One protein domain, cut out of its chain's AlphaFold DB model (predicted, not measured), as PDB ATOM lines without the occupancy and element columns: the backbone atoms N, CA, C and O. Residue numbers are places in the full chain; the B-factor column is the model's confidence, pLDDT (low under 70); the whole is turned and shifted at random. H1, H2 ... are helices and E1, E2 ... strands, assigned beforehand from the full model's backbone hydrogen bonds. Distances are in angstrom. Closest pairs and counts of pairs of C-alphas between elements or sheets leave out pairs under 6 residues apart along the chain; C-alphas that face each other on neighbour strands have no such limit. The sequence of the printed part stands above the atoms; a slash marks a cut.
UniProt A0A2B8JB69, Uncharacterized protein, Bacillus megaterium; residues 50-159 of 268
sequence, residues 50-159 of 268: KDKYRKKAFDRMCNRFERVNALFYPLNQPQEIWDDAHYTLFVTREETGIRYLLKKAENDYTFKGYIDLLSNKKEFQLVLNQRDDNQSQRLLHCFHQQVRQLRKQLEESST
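This is residues 50 to 159 of the 268 residues of an uncharacterized protein of Bacillus megaterium (UniProt A0A2B8JB69). One antiparallel sheet of five strands, E1 to E5, has two helices side by side over one face, and its other face is bare. H1 covers the E1 and E2 side, H2 the E4 and E5 side, and the two overlap for only part of their lengths, with their far ends pointing away from each other along the longest axis. The printed part has 110 residues, in the order H1 E1 E2 E3 E4 E5 H2; the class is mixed, helices and strands. It is compact, with a radius of gyration of the C-alphas of 13.9 A, yet elongated, spanning 46 by 25 by 20 A.

The strands are E1, residues 79 to 83; E2, 87 to 93, 20.2 A long; E3, 97 to 104, 23.5 A; E4, 109 to 116, 20.5 A; and E5, 122 to 126. H1, residues 50 to 65, is 22.3 A long from C-alpha 50 at (-44.665, -24.635, -5.434). H2, residues 135 to 159, is 35.8 A long and ends with C-alpha 159 at (-35.213, 20.824, -5.465).

The sheet is a meander, each strand the antiparallel neighbour of the one before, in the order E1 E2 E3 E4 E5. N 79 and O 91 of E1 and E2 are 2.8 A apart, N 90 and O 101 of E2 and E3 2.8 A, N 100 and O 113 of E3 and E4 2.8 A, and N 114 and O 123 of E4 and E5 2.7 A, each within hydrogen-bond range. Two layers are formed, with H1 and H2 on the same face of the sheet. H1 runs along the strands at a height over the sheet of 9.2 A, over E2 and only just over E1, on which 3 of its C-alphas fall; its closest C-alphas to E1 are those of Met 61 and Trp 82, 6.6 A apart. H2 also runs along the strands, over E4 and E5 at a height of 10.2 A; its closest C-alphas to E4 are those of Val 147 and Ile 115, 7.0 A apart. Residues 62 to 65 of H1 touch residues 139 to 146 of H2, closest at the C-alphas of Cys 62 and Cys 142, 5.8 A, with a shallow tilt of 15 degrees, the same way. In H1 and H2 every O i to N i+4 pair is within hydrogen-bond range.

The C-alphas farthest apart are those of Lys 50 and Thr 159, 46.4 A. The printed part has no cut. The link from H1 to E1, residues 66 to 78, is long. The mean pLDDT of the printed part is 73.8, with 32 residues under 70, among them 127 to 133 and 153 to 159.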
ATOM      1  N   LYS A  50     -44.305 -25.568  -4.357       56.34
ATOM      2  CA  LYS A  50     -44.665 -24.635  -5.434       56.34
ATOM      3  C   LYS A  50     -45.168 -23.276  -4.930       56.34
ATOM      4  O   LYS A  50     -44.761 -22.247  -5.474       56.34
ATOM      5  N   ASP A  51     -45.943 -23.233  -3.848       63.94
ATOM      6  CA  ASP A  51     -46.446 -21.985  -3.261       63.94
ATOM      7  C   ASP A  51     -45.340 -21.179  -2.578       63.94
ATOM      8  O   ASP A  51     -45.338 -19.944  -2.606       63.94
ATOM      9  N   LYS A  52     -44.335 -21.863  -2.016       67.25
ATOM     10  CA  LYS A  52     -43.157 -21.202  -1.439       67.25
ATOM     11  C   LYS A  52     -42.328 -20.498  -2.517       67.25
ATOM     12  O   LYS A  52     -41.895 -19.362  -2.299       67.25
ATOM     13  N   TYR A  53     -42.124 -21.132  -3.674       72.50
ATOM     14  CA  TYR A  53     -41.403 -20.524  -4.801       72.50
ATOM     15  C   TYR A  53     -42.187 -19.373  -5.427       72.50
ATOM     16  O   TYR A  53     -41.618 -18.298  -5.624       72.50
ATOM     17  N   ARG A  54     -43.495 -19.549  -5.633       72.06
ATOM     18  CA  ARG A  54     -44.374 -18.504  -6.166       72.06
ATOM     19  C   ARG A  54     -44.418 -17.272  -5.264       72.06
ATOM     20  O   ARG A  54     -44.254 -16.155  -5.752       72.06
ATOM     21  N   LYS A  55     -44.536 -17.461  -3.944       75.25
ATOM     22  CA  LYS A  55     -44.478 -16.356  -2.975       75.25
ATOM     23  C   LYS A  55     -43.127 -15.635  -3.019       75.25
ATOM     24  O   LYS A  55     -43.087 -14.412  -3.047       75.25
ATOM     25  N   LYS A  56     -42.014 -16.374  -3.091       79.31
ATOM     26  CA  LYS A  56     -40.670 -15.778  -3.180       79.31
ATOM     27  C   LYS A  56     -40.433 -15.044  -4.508       79.31
ATOM     28  O   LYS A  56     -39.726 -14.039  -4.529       79.31
ATOM     29  N   ALA A  57     -40.985 -15.535  -5.616       77.88
ATOM     30  CA  ALA A  57     -40.944 -14.856  -6.911       77.88
ATOM     31  C   ALA A  57     -41.726 -13.537  -6.872       77.88
ATOM     32  O   ALA A  57     -41.191 -12.500  -7.254       77.88
ATOM     33  N   PHE A  58     -42.932 -13.561  -6.303       79.50
ATOM     34  CA  PHE A  58     -43.749 -12.370  -6.095       79.50
ATOM     35  C   PHE A  58     -43.026 -11.308  -5.246       79.50
ATOM     36  O   PHE A  58     -42.995 -10.138  -5.612       79.50
ATOM     37  N   ASP A  59     -42.371 -11.715  -4.156       80.75
ATOM     38  CA  ASP A  59     -41.642 -10.795  -3.271       80.75
ATOM     39  C   ASP A  59     -40.461 -10.130  -3.985       80.75
ATOM     40  O   ASP A  59     -40.221  -8.932  -3.841       80.75
ATOM     41  N   ARG A  60     -39.735 -10.900  -4.805       81.44
ATOM     42  CA  ARG A  60     -38.639 -10.372  -5.627       81.44
ATOM     43  C   ARG A  60     -39.143  -9.410  -6.698       81.44
ATOM     44  O   ARG A  60     -38.512  -8.378  -6.912       81.44
ATOM     45  N   MET A  61     -40.280  -9.718  -7.314       83.94
ATOM     46  CA  MET A  61     -40.933  -8.833  -8.274       83.94
ATOM     47  C   MET A  61     -41.359  -7.519  -7.609       83.94
ATOM     48  O   MET A  61     -41.024  -6.467  -8.139       83.94
ATOM     49  N   CYS A  62     -41.969  -7.544  -6.419       80.50
ATOM     50  CA  CYS A  62     -42.295  -6.326  -5.663       80.50
ATOM     51  C   CYS A  62     -41.051  -5.476  -5.353       80.50
ATOM     52  O   CYS A  62     -41.037  -4.279  -5.625       80.50
ATOM     53  N   ASN A  63     -39.960  -6.099  -4.899       78.31
ATOM     54  CA  ASN A  63     -38.698  -5.385  -4.673       78.31
ATOM     55  C   ASN A  63     -38.138  -4.753  -5.959       78.31
ATOM     56  O   ASN A  63     -37.456  -3.729  -5.910       78.31
ATOM     57  N   ARG A  64     -38.360  -5.382  -7.122       77.38
ATOM     58  CA  ARG A  64     -37.951  -4.829  -8.418       77.38
ATOM     59  C   ARG A  64     -38.871  -3.692  -8.844       77.38
ATOM     60  O   ARG A  64     -38.360  -2.663  -9.271       77.38
ATOM     61  N   PHE A  65     -40.179  -3.873  -8.681       74.25
ATOM     62  CA  PHE A  65     -41.233  -2.896  -8.940       74.25
ATOM     63  C   PHE A  65     -40.931  -1.563  -8.244       74.25
ATOM     64  O   PHE A  65     -40.929  -0.526  -8.900       74.25
ATOM     65  N   GLU A  66     -40.577  -1.616  -6.958       70.31
ATOM     66  CA  GLU A  66     -40.210  -0.456  -6.130       70.31
ATOM     67  C   GLU A  66     -38.908   0.229  -6.580       70.31
ATOM     68  O   GLU A  66     -38.678   1.399  -6.320       70.31
ATOM     69  N   ARG A  67     -38.009  -0.470  -7.277       69.50
ATOM     70  CA  ARG A  67     -36.699   0.084  -7.676       69.50
ATOM     71  C   ARG A  67     -36.688   0.673  -9.082       69.50
ATOM     72  O   ARG A  67     -35.643   1.135  -9.542       69.50
ATOM     73  N   VAL A  68     -37.810   0.631  -9.790       72.56
ATOM     74  CA  VAL A  68     -37.862   1.031 -11.195       72.56
ATOM     75  C   VAL A  68     -37.919   2.547 -11.313       72.56
ATOM     76  O   VAL A  68     -38.850   3.194 -10.839       72.56
ATOM     77  N   ASN A  69     -36.935   3.115 -12.008       73.50
ATOM     78  CA  ASN A  69     -36.882   4.542 -12.299       73.50
ATOM     79  C   ASN A  69     -37.574   4.863 -13.635       73.50
ATOM     80  O   ASN A  69     -36.943   5.207 -14.635       73.50
ATOM     81  N   ALA A  70     -38.894   4.689 -13.651       70.25
ATOM     82  CA  ALA A  70     -39.712   4.747 -14.862       70.25
ATOM     83  C   ALA A  70     -39.800   6.149 -15.501       70.25
ATOM     84  O   ALA A  70     -40.184   6.270 -16.665       70.25
ATOM     85  N   LEU A  71     -39.390   7.203 -14.785       64.62
ATOM     86  CA  LEU A  71     -39.322   8.572 -15.309       64.62
ATOM     87  C   LEU A  71     -38.350   8.719 -16.487       64.62
ATOM     88  O   LEU A  71     -38.517   9.626 -17.295       64.62
ATOM     89  N   PHE A  72     -37.354   7.838 -16.609       68.00
ATOM     90  CA  PHE A  72     -36.323   7.920 -17.652       68.00
ATOM     91  C   PHE A  72     -36.576   6.982 -18.831       68.00
ATOM     92  O   PHE A  72     -35.769   6.928 -19.758       68.00
ATOM     93  N   TYR A  73     -37.685   6.242 -18.822       70.62
ATOM     94  CA  TYR A  73     -38.014   5.352 -19.927       70.62
ATOM     95  C   TYR A  73     -38.421   6.144 -21.177       70.62
ATOM     96  O   TYR A  73     -38.931   7.268 -21.063       70.62
ATOM     97  N   PRO A  74     -38.171   5.591 -22.378       65.31
ATOM     98  CA  PRO A  74     -38.659   6.176 -23.616       65.31
ATOM     99  C   PRO A  74     -40.191   6.245 -23.618       65.31
ATOM    100  O   PRO A  74     -40.876   5.354 -23.112       65.31
ATOM    101  N   LEU A  75     -40.729   7.332 -24.175       70.25
ATOM    102  CA  LEU A  75     -42.172   7.564 -24.242       70.25
ATOM    103  C   LEU A  75     -42.860   6.508 -25.112       70.25
ATOM    104  O   LEU A  75     -42.392   6.196 -26.205       70.25
ATOM    105  N   ASN A  76     -43.994   6.008 -24.622       80.31
ATOM    106  CA  ASN A  76     -44.886   5.044 -25.265       80.31
ATOM    107  C   ASN A  76     -44.199   3.738 -25.698       80.31
ATOM    108  O   ASN A  76     -44.686   3.037 -26.582       80.31
ATOM    109  N   GLN A  77     -43.072   3.398 -25.069       81.31
ATOM    110  CA  GLN A  77     -42.339   2.160 -25.313       81.31
ATOM    111  C   GLN A  77     -42.395   1.268 -24.067       81.31
ATOM    112  O   GLN A  77     -41.755   1.594 -23.062       81.31
ATOM    113  N   PRO A  78     -43.139   0.147 -24.113       85.06
ATOM    114  CA  PRO A  78     -43.219  -0.785 -22.998       85.06
ATOM    115  C   PRO A  78     -41.845  -1.374 -22.686       85.06
ATOM    116  O   PRO A  78     -41.160  -1.870 -23.576       85.06
ATOM    117  N   GLN A  79     -41.460  -1.328 -21.416       82.69
ATOM    118  CA  GLN A  79     -40.247  -1.948 -20.900       82.69
ATOM    119  C   GLN A  79     -40.629  -3.142 -20.035       82.69
ATOM    120  O   GLN A  79     -41.366  -2.996 -19.056       82.69
ATOM    121  N   GLU A  80     -40.119  -4.315 -20.388       88.44
ATOM    122  CA  GLU A  80     -40.184  -5.488 -19.527       88.44
ATOM    123  C   GLU A  80     -39.136  -5.344 -18.424       88.44
ATOM    124  O   GLU A  80     -37.938  -5.232 -18.685       88.44
ATOM    125  N   ILE A  81     -39.591  -5.280 -17.177       82.81
ATOM    126  CA  ILE A  81     -38.708  -5.052 -16.022       82.81
ATOM    127  C   ILE A  81     -38.540  -6.289 -15.146       82.81
ATOM    128  O   ILE A  81     -37.648  -6.323 -14.289       82.81
ATOM    129  N   TRP A  82     -39.403  -7.282 -15.347       84.00
ATOM    130  CA  TRP A  82     -39.349  -8.576 -14.696       84.00
ATOM    131  C   TRP A  82     -40.067  -9.609 -15.556       84.00
ATOM    132  O   TRP A  82     -41.204  -9.367 -15.960       84.00
ATOM    133  N   ASP A  83     -39.430 -10.758 -15.739       85.12
ATOM    134  CA  ASP A  83     -40.027 -11.944 -16.335       85.12
ATOM    135  C   ASP A  83     -39.538 -13.188 -15.586       85.12
ATOM    136  O   ASP A  83     -38.350 -13.335 -15.291       85.12
ATOM    137  N   ASP A  84     -40.479 -14.036 -15.188       82.31
ATOM    138  CA  ASP A  84     -40.234 -15.311 -14.513       82.31
ATOM    139  C   ASP A  84     -41.400 -16.258 -14.829       82.31
ATOM    140  O   ASP A  84     -42.458 -15.834 -15.292       82.31
ATOM    141  N   ALA A  85     -41.268 -17.535 -14.477       76.94
ATOM    142  CA  ALA A  85     -42.245 -18.597 -14.730       76.94
ATOM    143  C   ALA A  85     -43.661 -18.341 -14.161       76.94
ATOM    144  O   ALA A  85     -44.576 -19.137 -14.369       76.94
ATOM    145  N   HIS A  86     -43.854 -17.262 -13.400       78.81
ATOM    146  CA  HIS A  86     -45.107 -16.930 -12.729       78.81
ATOM    147  C   HIS A  86     -45.669 -15.556 -13.110       78.81
ATOM    148  O   HIS A  86     -46.894 -15.404 -13.135       78.81
ATOM    149  N   TYR A  87     -44.811 -14.569 -13.379       81.88
ATOM    150  CA  TYR A  87     -45.209 -13.170 -13.523       81.88
ATOM    151  C   TYR A  87     -44.318 -12.441 -14.525       81.88
ATOM    152  O   TYR A  87     -43.095 -12.530 -14.428       81.88
ATOM    153  N   THR A  88     -44.937 -11.615 -15.362       85.88
ATOM    154  CA  THR A  88     -44.250 -10.658 -16.234       85.88
ATOM    155  C   THR A  88     -44.762  -9.254 -15.928       85.88
ATOM    156  O   THR A  88     -45.973  -9.026 -15.839       85.88
ATOM    157  N   LEU A  89     -43.849  -8.305 -15.741       85.88
ATOM    158  CA  LEU A  89     -44.155  -6.928 -15.367       85.88
ATOM    159  C   LEU A  89     -43.650  -5.964 -16.441       85.88
ATOM    160  O   LEU A  89     -42.447  -5.865 -16.690       85.88
ATOM    161  N   PHE A  90     -44.582  -5.206 -17.012       88.00
ATOM    162  CA  PHE A  90     -44.314  -4.168 -17.998       88.00
ATOM    163  C   PHE A  90     -44.541  -2.781 -17.415       88.00
ATOM    164  O   PHE A  90     -45.514  -2.539 -16.692       88.00
ATOM    165  N   VAL A  91     -43.669  -1.853 -17.793       88.62
ATOM    166  CA  VAL A  91     -43.765  -0.441 -17.427       88.62
ATOM    167  C   VAL A  91     -43.645   0.412 -18.667       88.62
ATOM    168  O   VAL A  91     -42.721   0.251 -19.456       88.62
ATOM    169  N   THR A  92     -44.580   1.335 -18.840       84.81
ATOM    170  CA  THR A  92     -44.608   2.250 -19.981       84.81
ATOM    171  C   THR A  92     -44.675   3.673 -19.463       84.81
ATOM    172  O   THR A  92     -45.535   3.997 -18.641       84.81
ATOM    173  N   ARG A  93     -43.769   4.528 -19.935       79.38
ATOM    174  CA  ARG A  93     -43.865   5.967 -19.702       79.38
ATOM    175  C   ARG A  93     -44.784   6.571 -20.754       79.38
ATOM    176  O   ARG A  93     -44.543   6.400 -21.943       79.38
ATOM    177  N   GLU A  94     -45.796   7.292 -20.312       76.62
ATOM    178  CA  GLU A  94     -46.738   8.026 -21.155       76.62
ATOM    179  C   GLU A  94     -46.509   9.530 -20.974       76.62
ATOM    180  O   GLU A  94     -45.759   9.958 -20.093       76.62
ATOM    181  N   GLU A  95     -47.125  10.351 -21.821       66.06
ATOM    182  CA  GLU A  95     -46.926  11.808 -21.796       66.06
ATOM    183  C   GLU A  95     -47.320  12.435 -20.454       66.06
ATOM    184  O   GLU A  95     -46.639  13.325 -19.949       66.06
ATOM    185  N   THR A  96     -48.397  11.929 -19.859       66.81
ATOM    186  CA  THR A  96     -48.993  12.453 -18.627       66.81
ATOM    187  C   THR A  96     -48.701  11.587 -17.404       66.81
ATOM    188  O   THR A  96     -49.095  11.939 -16.292       66.81
ATOM    189  N   GLY A  97     -48.038  10.437 -17.573       72.94
ATOM    190  CA  GLY A  97     -48.027   9.430 -16.523       72.94
ATOM    191  C   GLY A  97     -47.142   8.217 -16.749       72.94
ATOM    192  O   GLY A  97     -46.359   8.135 -17.692       72.94
ATOM    193  N   ILE A  98     -47.273   7.247 -15.847       81.38
ATOM    194  CA  ILE A  98     -46.572   5.964 -15.923       81.38
ATOM    195  C   ILE A  98     -47.581   4.842 -15.741       81.38
ATOM    196  O   ILE A  98     -48.303   4.796 -14.743       81.38
ATOM    197  N   ARG A  99     -47.601   3.923 -16.705       88.00
ATOM    198  CA  ARG A  99     -48.469   2.750 -16.717       88.00
ATOM    199  C   ARG A  99     -47.693   1.502 -16.317       88.00
ATOM    200  O   ARG A  99     -46.626   1.223 -16.855       88.00
ATOM    201  N   TYR A 100     -48.273   0.733 -15.405       87.50
ATOM    202  CA  TYR A 100     -47.783  -0.545 -14.909       87.50
ATOM    203  C   TYR A 100     -48.770  -1.643 -15.281       87.50
ATOM    204  O   TYR A 100     -49.969  -1.516 -15.027       87.50
ATOM    205  N   LEU A 101     -48.271  -2.732 -15.855       88.25
ATOM    206  CA  LEU A 101     -49.066  -3.898 -16.220       88.25
ATOM    207  C   LEU A 101     -48.376  -5.148 -15.683       88.25
ATOM    208  O   LEU A 101     -47.258  -5.455 -16.084       88.25
ATOM    209  N   LEU A 102     -49.051  -5.871 -14.791       86.00
ATOM    210  CA  LEU A 102     -48.598  -7.171 -14.309       86.00
ATOM    211  C   LEU A 102     -49.472  -8.260 -14.916       86.00
ATOM    212  O   LEU A 102     -50.703  -8.237 -14.791       86.00
ATOM    213  N   LYS A 103     -48.813  -9.225 -15.537       85.94
ATOM    214  CA  LYS A 103     -49.433 -10.367 -16.187       85.94
ATOM    215  C   LYS A 103     -48.986 -11.645 -15.490       85.94
ATOM    216  O   LYS A 103     -47.805 -11.800 -15.181       85.94
ATOM    217  N   LYS A 104     -49.923 -12.553 -15.231       80.25
ATOM    218  CA  LYS A 104     -49.610 -13.904 -14.756       80.25
ATOM    219  C   LYS A 104     -49.279 -14.792 -15.958       80.25
ATOM    220  O   LYS A 104     -49.808 -14.574 -17.046       80.25
ATOM    221  N   ALA A 105     -48.453 -15.818 -15.758       71.31
ATOM    222  CA  ALA A 105     -48.091 -16.784 -16.805       71.31
ATOM    223  C   ALA A 105     -49.306 -17.442 -17.508       71.31
ATOM    224  O   ALA A 105     -49.217 -17.815 -18.671       71.31
ATOM    225  N   GLU A 106     -50.468 -17.508 -16.851       69.19
ATOM    226  CA  GLU A 106     -51.744 -17.987 -17.418       69.19
ATOM    227  C   GLU A 106     -52.432 -16.971 -18.366       69.19
ATOM    228  O   GLU A 106     -53.587 -17.138 -18.727       69.19
ATOM    229  N   ASN A 107     -51.720 -15.924 -18.792       57.59
ATOM    230  CA  ASN A 107     -52.164 -14.838 -19.672       57.59
ATOM    231  C   ASN A 107     -53.193 -13.836 -19.120       57.59
ATOM    232  O   ASN A 107     -53.476 -12.853 -19.809       57.59
ATOM    233  N   ASP A 108     -53.646 -13.974 -17.876       69.44
ATOM    234  CA  ASP A 108     -54.528 -12.987 -17.246       69.44
ATOM    235  C   ASP A 108     -53.762 -11.777 -16.687       69.44
ATOM    236  O   ASP A 108     -52.726 -11.899 -16.016       69.44
ATOM    237  N   TYR A 109     -54.294 -10.574 -16.939       63.34
ATOM    238  CA  TYR A 109     -53.826  -9.352 -16.285       63.34
ATOM    239  C   TYR A 109     -54.288  -9.354 -14.834       63.34
ATOM    240  O   TYR A 109     -55.460  -9.125 -14.541       63.34
ATOM    241  N   THR A 110     -53.351  -9.556 -13.917       74.19
ATOM    242  CA  THR A 110     -53.645  -9.527 -12.484       74.19
ATOM    243  C   THR A 110     -53.677  -8.106 -11.939       74.19
ATOM    244  O   THR A 110     -54.340  -7.861 -10.937       74.19
ATOM    245  N   PHE A 111     -52.990  -7.157 -12.589       81.31
ATOM    246  CA  PHE A 111     -52.953  -5.762 -12.155       81.31
ATOM    247  C   PHE A 111     -52.661  -4.793 -13.306       81.31
ATOM    248  O   PHE A 111     -51.780  -5.036 -14.134       81.31
ATOM    249  N   LYS A 112     -53.368  -3.660 -13.306       85.25
ATOM    250  CA  LYS A 112     -53.090  -2.490 -14.140       85.25
ATOM    251  C   LYS A 112     -53.066  -1.251 -13.254       85.25
ATOM    252  O   LYS A 112     -54.021  -0.994 -12.531       85.25
ATOM    253  N   GLY A 113     -52.001  -0.469 -13.316       84.44
ATOM    254  CA  GLY A 113     -51.862   0.765 -12.547       84.44
ATOM    255  C   GLY A 113     -51.431   1.918 -13.435       84.44
ATOM    256  O   GLY A 113     -50.610   1.738 -14.327       84.44
ATOM    257  N   TYR A 114     -51.963   3.102 -13.176       82.31
ATOM    258  CA  TYR A 114     -51.587   4.348 -13.818       82.31
ATOM    259  C   TYR A 114     -51.328   5.419 -12.758       82.31
ATOM    260  O   TYR A 114     -52.107   5.630 -11.822       82.31
ATOM    261  N   ILE A 115     -50.189   6.082 -12.899       77.75
ATOM    262  CA  ILE A 115     -49.760   7.166 -12.024       77.75
ATOM    263  C   ILE A 115     -49.713   8.427 -12.874       77.75
ATOM    264  O   ILE A 115     -48.861   8.529 -13.755       77.75
ATOM    265  N   ASP A 116     -50.614   9.371 -12.603       70.31
ATOM    266  CA  ASP A 116     -50.596  10.690 -13.227       70.31
ATOM    267  C   ASP A 116     -49.498  11.537 -12.569       70.31
ATOM    268  O   ASP A 116     -49.472  11.709 -11.343       70.31
ATOM    269  N   LEU A 117     -48.575  12.039 -13.387       66.44
ATOM    270  CA  LEU A 117     -47.451  12.861 -12.939       66.44
ATOM    271  C   LEU A 117     -47.823  14.351 -12.831       66.44
ATOM    272  O   LEU A 117     -47.101  15.103 -12.185       66.44
ATOM    273  N   LEU A 118     -48.927  14.781 -13.452       57.69
ATOM    274  CA  LEU A 118     -49.356  16.178 -13.566       57.69
ATOM    275  C   LEU A 118     -50.435  16.556 -12.546       57.69
ATOM    276  O   LEU A 118     -50.409  17.659 -12.006       57.69
ATOM    277  N   SER A 119     -51.402  15.671 -12.285       54.22
ATOM    278  CA  SER A 119     -52.616  16.022 -11.524       54.22
ATOM    279  C   SER A 119     -52.715  15.383 -10.133       54.22
ATOM    280  O   SER A 119     -53.756  15.460  -9.481       54.22
ATOM    281  N   ASN A 120     -51.644  14.736  -9.657       58.72
ATOM    282  CA  ASN A 120     -51.615  13.926  -8.429       58.72
ATOM    283  C   ASN A 120     -52.623  12.759  -8.390       58.72
ATOM    284  O   ASN A 120     -52.683  12.041  -7.379       58.72
ATOM    285  N   LYS A 121     -53.382  12.530  -9.467       62.34
ATOM    286  CA  LYS A 121     -54.337  11.432  -9.584       62.34
ATOM    287  C   LYS A 121     -53.618  10.088  -9.690       62.34
ATOM    288  O   LYS A 121     -52.506   9.963 -10.200       62.34
ATOM    289  N   LYS A 122     -54.260   9.061  -9.147       71.12
ATOM    290  CA  LYS A 122     -53.816   7.670  -9.217       71.12
ATOM    291  C   LYS A 122     -55.018   6.851  -9.630       71.12
ATOM    292  O   LYS A 122     -56.058   6.950  -8.984       71.12
ATOM    293  N   GLU A 123     -54.851   6.026 -10.645       73.56
ATOM    294  CA  GLU A 123     -55.890   5.109 -11.092       73.56
ATOM    295  C   GLU A 123     -55.289   3.715 -11.147       73.56
ATOM    296  O   GLU A 123     -54.194   3.518 -11.662       73.56
ATOM    297  N   PHE A 124     -55.966   2.727 -10.581       75.31
ATOM    298  CA  PHE A 124     -55.531   1.347 -10.713       75.31
ATOM    299  C   PHE A 124     -56.734   0.417 -10.760       75.31
ATOM    300  O   PHE A 124     -57.776   0.669 -10.158       75.31
ATOM    301  N   GLN A 125     -56.562  -0.669 -11.496       72.56
ATOM    302  CA  GLN A 125     -57.494  -1.771 -11.622       72.56
ATOM    303  C   GLN A 125     -56.767  -3.031 -11.161       72.56
ATOM    304  O   GLN A 125     -55.745  -3.431 -11.723       72.56
ATOM    305  N   LEU A 126     -57.291  -3.640 -10.106       73.25
ATOM    306  CA  LEU A 126     -56.758  -4.854  -9.504       73.25
ATOM    307  C   LEU A 126     -57.899  -5.861  -9.391       73.25
ATOM    308  O   LEU A 126     -58.976  -5.516  -8.905       73.25
ATOM    309  N   VAL A 127     -57.667  -7.094  -9.836       67.25
ATOM    310  CA  VAL A 127     -58.651  -8.171  -9.686       67.25
ATOM    311  C   VAL A 127     -58.581  -8.671  -8.246       67.25
ATOM    312  O   VAL A 127     -57.661  -9.398  -7.879       67.25
ATOM    313  N   LEU A 128     -59.534  -8.241  -7.416       58.50
ATOM    314  CA  LEU A 128     -59.624  -8.657  -6.020       58.50
ATOM    315  C   LEU A 128     -60.247 -10.052  -5.935       58.50
ATOM    316  O   LEU A 128     -61.462 -10.207  -6.031       58.50
ATOM    317  N   ASN A 129     -59.411 -11.063  -5.718       60.72
ATOM    318  CA  ASN A 129     -59.864 -12.421  -5.441       60.72
ATOM    319  C   ASN A 129     -59.771 -12.688  -3.934       60.72
ATOM    320  O   ASN A 129     -58.688 -12.625  -3.366       60.72
ATOM    321  N   GLN A 130     -60.883 -13.057  -3.284       51.59
ATOM    322  CA  GLN A 130     -60.923 -13.366  -1.839       51.59
ATOM    323  C   GLN A 130     -60.014 -14.546  -1.423       51.59
ATOM    324  O   GLN A 130     -59.784 -14.753  -0.237       51.59
ATOM    325  N   ARG A 131     -59.490 -15.319  -2.386       61.47
ATOM    326  CA  ARG A 131     -58.614 -16.490  -2.187       61.47
ATOM    327  C   ARG A 131     -57.210 -16.299  -2.774       61.47
ATOM    328  O   ARG A 131     -56.630 -17.242  -3.299       61.47
ATOM    329  N   ASP A 132     -56.679 -15.080  -2.768       65.88
ATOM    330  CA  ASP A 132     -55.395 -14.766  -3.410       65.88
ATOM    331  C   ASP A 132     -54.184 -14.722  -2.462       65.88
ATOM    332  O   ASP A 132     -53.142 -14.175  -2.821       65.88
ATOM    333  N   ASP A 133     -54.295 -15.282  -1.256       68.38
ATOM    334  CA  ASP A 133     -53.230 -15.301  -0.244       68.38
ATOM    335  C   ASP A 133     -52.626 -13.915   0.062       68.38
ATOM    336  O   ASP A 133     -51.407 -13.765   0.230       68.38
ATOM    337  N   ASN A 134     -53.468 -12.878   0.123       72.12
ATOM    338  CA  ASN A 134     -53.080 -11.477   0.319       72.12
ATOM    339  C   ASN A 134     -52.201 -10.906  -0.810       72.12
ATOM    340  O   ASN A 134     -51.572  -9.860  -0.625       72.12
ATOM    341  N   GLN A 135     -52.123 -11.545  -1.982       72.38
ATOM    342  CA  GLN A 135     -51.329 -11.039  -3.109       72.38
ATOM    343  C   GLN A 135     -51.814  -9.657  -3.560       72.38
ATOM    344  O   GLN A 135     -50.983  -8.771  -3.751       72.38
ATOM    345  N   SER A 136     -53.126  -9.422  -3.629       76.00
ATOM    346  CA  SER A 136     -53.710  -8.122  -3.984       76.00
ATOM    347  C   SER A 136     -53.324  -7.019  -3.006       76.00
ATOM    348  O   SER A 136     -52.894  -5.943  -3.421       76.00
ATOM    349  N   GLN A 137     -53.416  -7.280  -1.698       78.62
ATOM    350  CA  GLN A 137     -53.026  -6.304  -0.674       78.62
ATOM    351  C   GLN A 137     -51.537  -5.958  -0.769       78.62
ATOM    352  O   GLN A 137     -51.147  -4.797  -0.633       78.62
ATOM    353  N   ARG A 138     -50.696  -6.957  -1.050       79.88
ATOM    354  CA  ARG A 138     -49.255  -6.758  -1.219       79.88
ATOM    355  C   ARG A 138     -48.938  -6.007  -2.510       79.88
ATOM    356  O   ARG A 138     -48.139  -5.084  -2.457       79.88
ATOM    357  N   LEU A 139     -49.600  -6.320  -3.628       79.75
ATOM    358  CA  LEU A 139     -49.476  -5.562  -4.883       79.75
ATOM    359  C   LEU A 139     -49.857  -4.100  -4.686       79.75
ATOM    360  O   LEU A 139     -49.125  -3.215  -5.116       79.75
ATOM    361  N   LEU A 140     -50.969  -3.846  -3.995       80.56
ATOM    362  CA  LEU A 140     -51.411  -2.494  -3.679       80.56
ATOM    363  C   LEU A 140     -50.371  -1.753  -2.829       80.56
ATOM    364  O   LEU A 140     -50.083  -0.584  -3.080       80.56
ATOM    365  N   HIS A 141     -49.775  -2.434  -1.849       83.62
ATOM    366  CA  HIS A 141     -48.691  -1.878  -1.050       83.62
ATOM    367  C   HIS A 141     -47.458  -1.540  -1.905       83.62
ATOM    368  O   HIS A 141     -46.986  -0.404  -1.840       83.62
ATOM    369  N   CYS A 142     -46.985  -2.463  -2.750       83.19
ATOM    370  CA  CYS A 142     -45.850  -2.233  -3.656       83.19
ATOM    371  C   CYS A 142     -46.148  -1.072  -4.628       83.19
ATOM    372  O   CYS A 142     -45.321  -0.180  -4.822       83.19
ATOM    373  N   PHE A 143     -47.374  -1.004  -5.165       83.19
ATOM    374  CA  PHE A 143     -47.831   0.102  -6.006       83.19
ATOM    375  C   PHE A 143     -47.800   1.440  -5.266       83.19
ATOM    376  O   PHE A 143     -47.265   2.427  -5.767       83.19
ATOM    377  N   HIS A 144     -48.318   1.485  -4.040       82.81
ATOM    378  CA  HIS A 144     -48.276   2.690  -3.220       82.81
ATOM    379  C   HIS A 144     -46.853   3.131  -2.875       82.81
ATOM    380  O   HIS A 144     -46.589   4.338  -2.890       82.81
ATOM    381  N   GLN A 145     -45.946   2.197  -2.584       83.81
ATOM    382  CA  GLN A 145     -44.538   2.515  -2.359       83.81
ATOM    383  C   GLN A 145     -43.893   3.118  -3.604       83.81
ATOM    384  O   GLN A 145     -43.270   4.173  -3.506       83.81
ATOM    385  N   GLN A 146     -44.146   2.542  -4.778       80.75
ATOM    386  CA  GLN A 146     -43.644   3.093  -6.031       80.75
ATOM    387  C   GLN A 146     -44.195   4.485  -6.321       80.75
ATOM    388  O   GLN A 146     -43.445   5.353  -6.756       80.75
ATOM    389  N   VAL A 147     -45.475   4.756  -6.035       78.38
ATOM    390  CA  VAL A 147     -45.979   6.126  -6.187       78.38
ATOM    391  C   VAL A 147     -45.282   7.073  -5.211       78.38
ATOM    392  O   VAL A 147     -44.950   8.191  -5.587       78.38
ATOM    393  N   ARG A 148     -45.054   6.662  -3.957       78.44
ATOM    394  CA  ARG A 148     -44.303   7.490  -2.998       78.44
ATOM    395  C   ARG A 148     -42.890   7.760  -3.497       78.44
ATOM    396  O   ARG A 148     -42.435   8.886  -3.375       78.44
ATOM    397  N   GLN A 149     -42.218   6.765  -4.063       75.38
ATOM    398  CA  GLN A 149     -40.878   6.926  -4.611       75.38
ATOM    399  C   GLN A 149     -40.864   7.819  -5.847       75.38
ATOM    400  O   GLN A 149     -40.048   8.724  -5.905       75.38
ATOM    401  N   LEU A 150     -41.786   7.632  -6.790       73.00
ATOM    402  CA  LEU A 150     -41.923   8.511  -7.951       73.00
ATOM    403  C   LEU A 150     -42.244   9.943  -7.532       73.00
ATOM    404  O   LEU A 150     -41.677  10.875  -8.081       73.00
ATOM    405  N   ARG A 151     -43.102  10.136  -6.526       71.62
ATOM    406  CA  ARG A 151     -43.378  11.463  -5.960       71.62
ATOM    407  C   ARG A 151     -42.168  12.053  -5.263       71.62
ATOM    408  O   ARG A 151     -41.870  13.205  -5.513       71.62
ATOM    409  N   LYS A 152     -41.418  11.270  -4.489       70.75
ATOM    410  CA  LYS A 152     -40.128  11.708  -3.946       70.75
ATOM    411  C   LYS A 152     -39.143  12.048  -5.051       70.75
ATOM    412  O   LYS A 152     -38.478  13.049  -4.938       70.75
ATOM    413  N   GLN A 153     -39.086  11.294  -6.141       66.12
ATOM    414  CA  GLN A 153     -38.266  11.642  -7.300       66.12
ATOM    415  C   GLN A 153     -38.778  12.908  -7.994       66.12
ATOM    416  O   GLN A 153     -37.972  13.660  -8.524       66.12
ATOM    417  N   LEU A 154     -40.086  13.180  -7.977       61.69
ATOM    418  CA  LEU A 154     -40.690  14.433  -8.447       61.69
ATOM    419  C   LEU A 154     -40.412  15.618  -7.502       61.69
ATOM    420  O   LEU A 154     -40.228  16.737  -7.960       61.69
ATOM    421  N   GLU A 155     -40.345  15.376  -6.192       61.75
ATOM    422  CA  GLU A 155     -40.100  16.366  -5.133       61.75
ATOM    423  C   GLU A 155     -38.597  16.634  -4.924       61.75
ATOM    424  O   GLU A 155     -38.172  17.776  -4.790       61.75
ATOM    425  N   GLU A 156     -37.745  15.620  -4.996       52.59
ATOM    426  CA  GLU A 156     -36.295  15.748  -5.169       52.59
ATOM    427  C   GLU A 156     -35.993  16.345  -6.545       52.59
ATOM    428  O   GLU A 156     -35.055  17.129  -6.694       52.59
ATOM    429  N   SER A 157     -36.847  16.076  -7.545       46.78
ATOM    430  CA  SER A 157     -36.838  16.873  -8.765       46.78
ATOM    431  C   SER A 157     -37.549  18.247  -8.636       46.78
ATOM    432  O   SER A 157     -37.560  19.041  -9.576       46.78
ATOM    433  N   SER A 158     -38.055  18.605  -7.450       41.16
ATOM    434  CA  SER A 158     -38.545  19.951  -7.103       41.16
ATOM    435  C   SER A 158     -37.511  20.774  -6.323       41.16
ATOM    436  O   SER A 158     -37.457  21.987  -6.483       41.16
ATOM    437  N   THR A 159     -36.521  20.160  -5.667       38.22
ATOM    438  CA  THR A 159     -35.213  20.824  -5.465       38.22
ATOM    439  C   THR A 159     -34.464  21.027  -6.796       38.22
ATOM    440  O   THR A 159     -33.644  21.934  -6.919       38.22
TER     441      THR A 159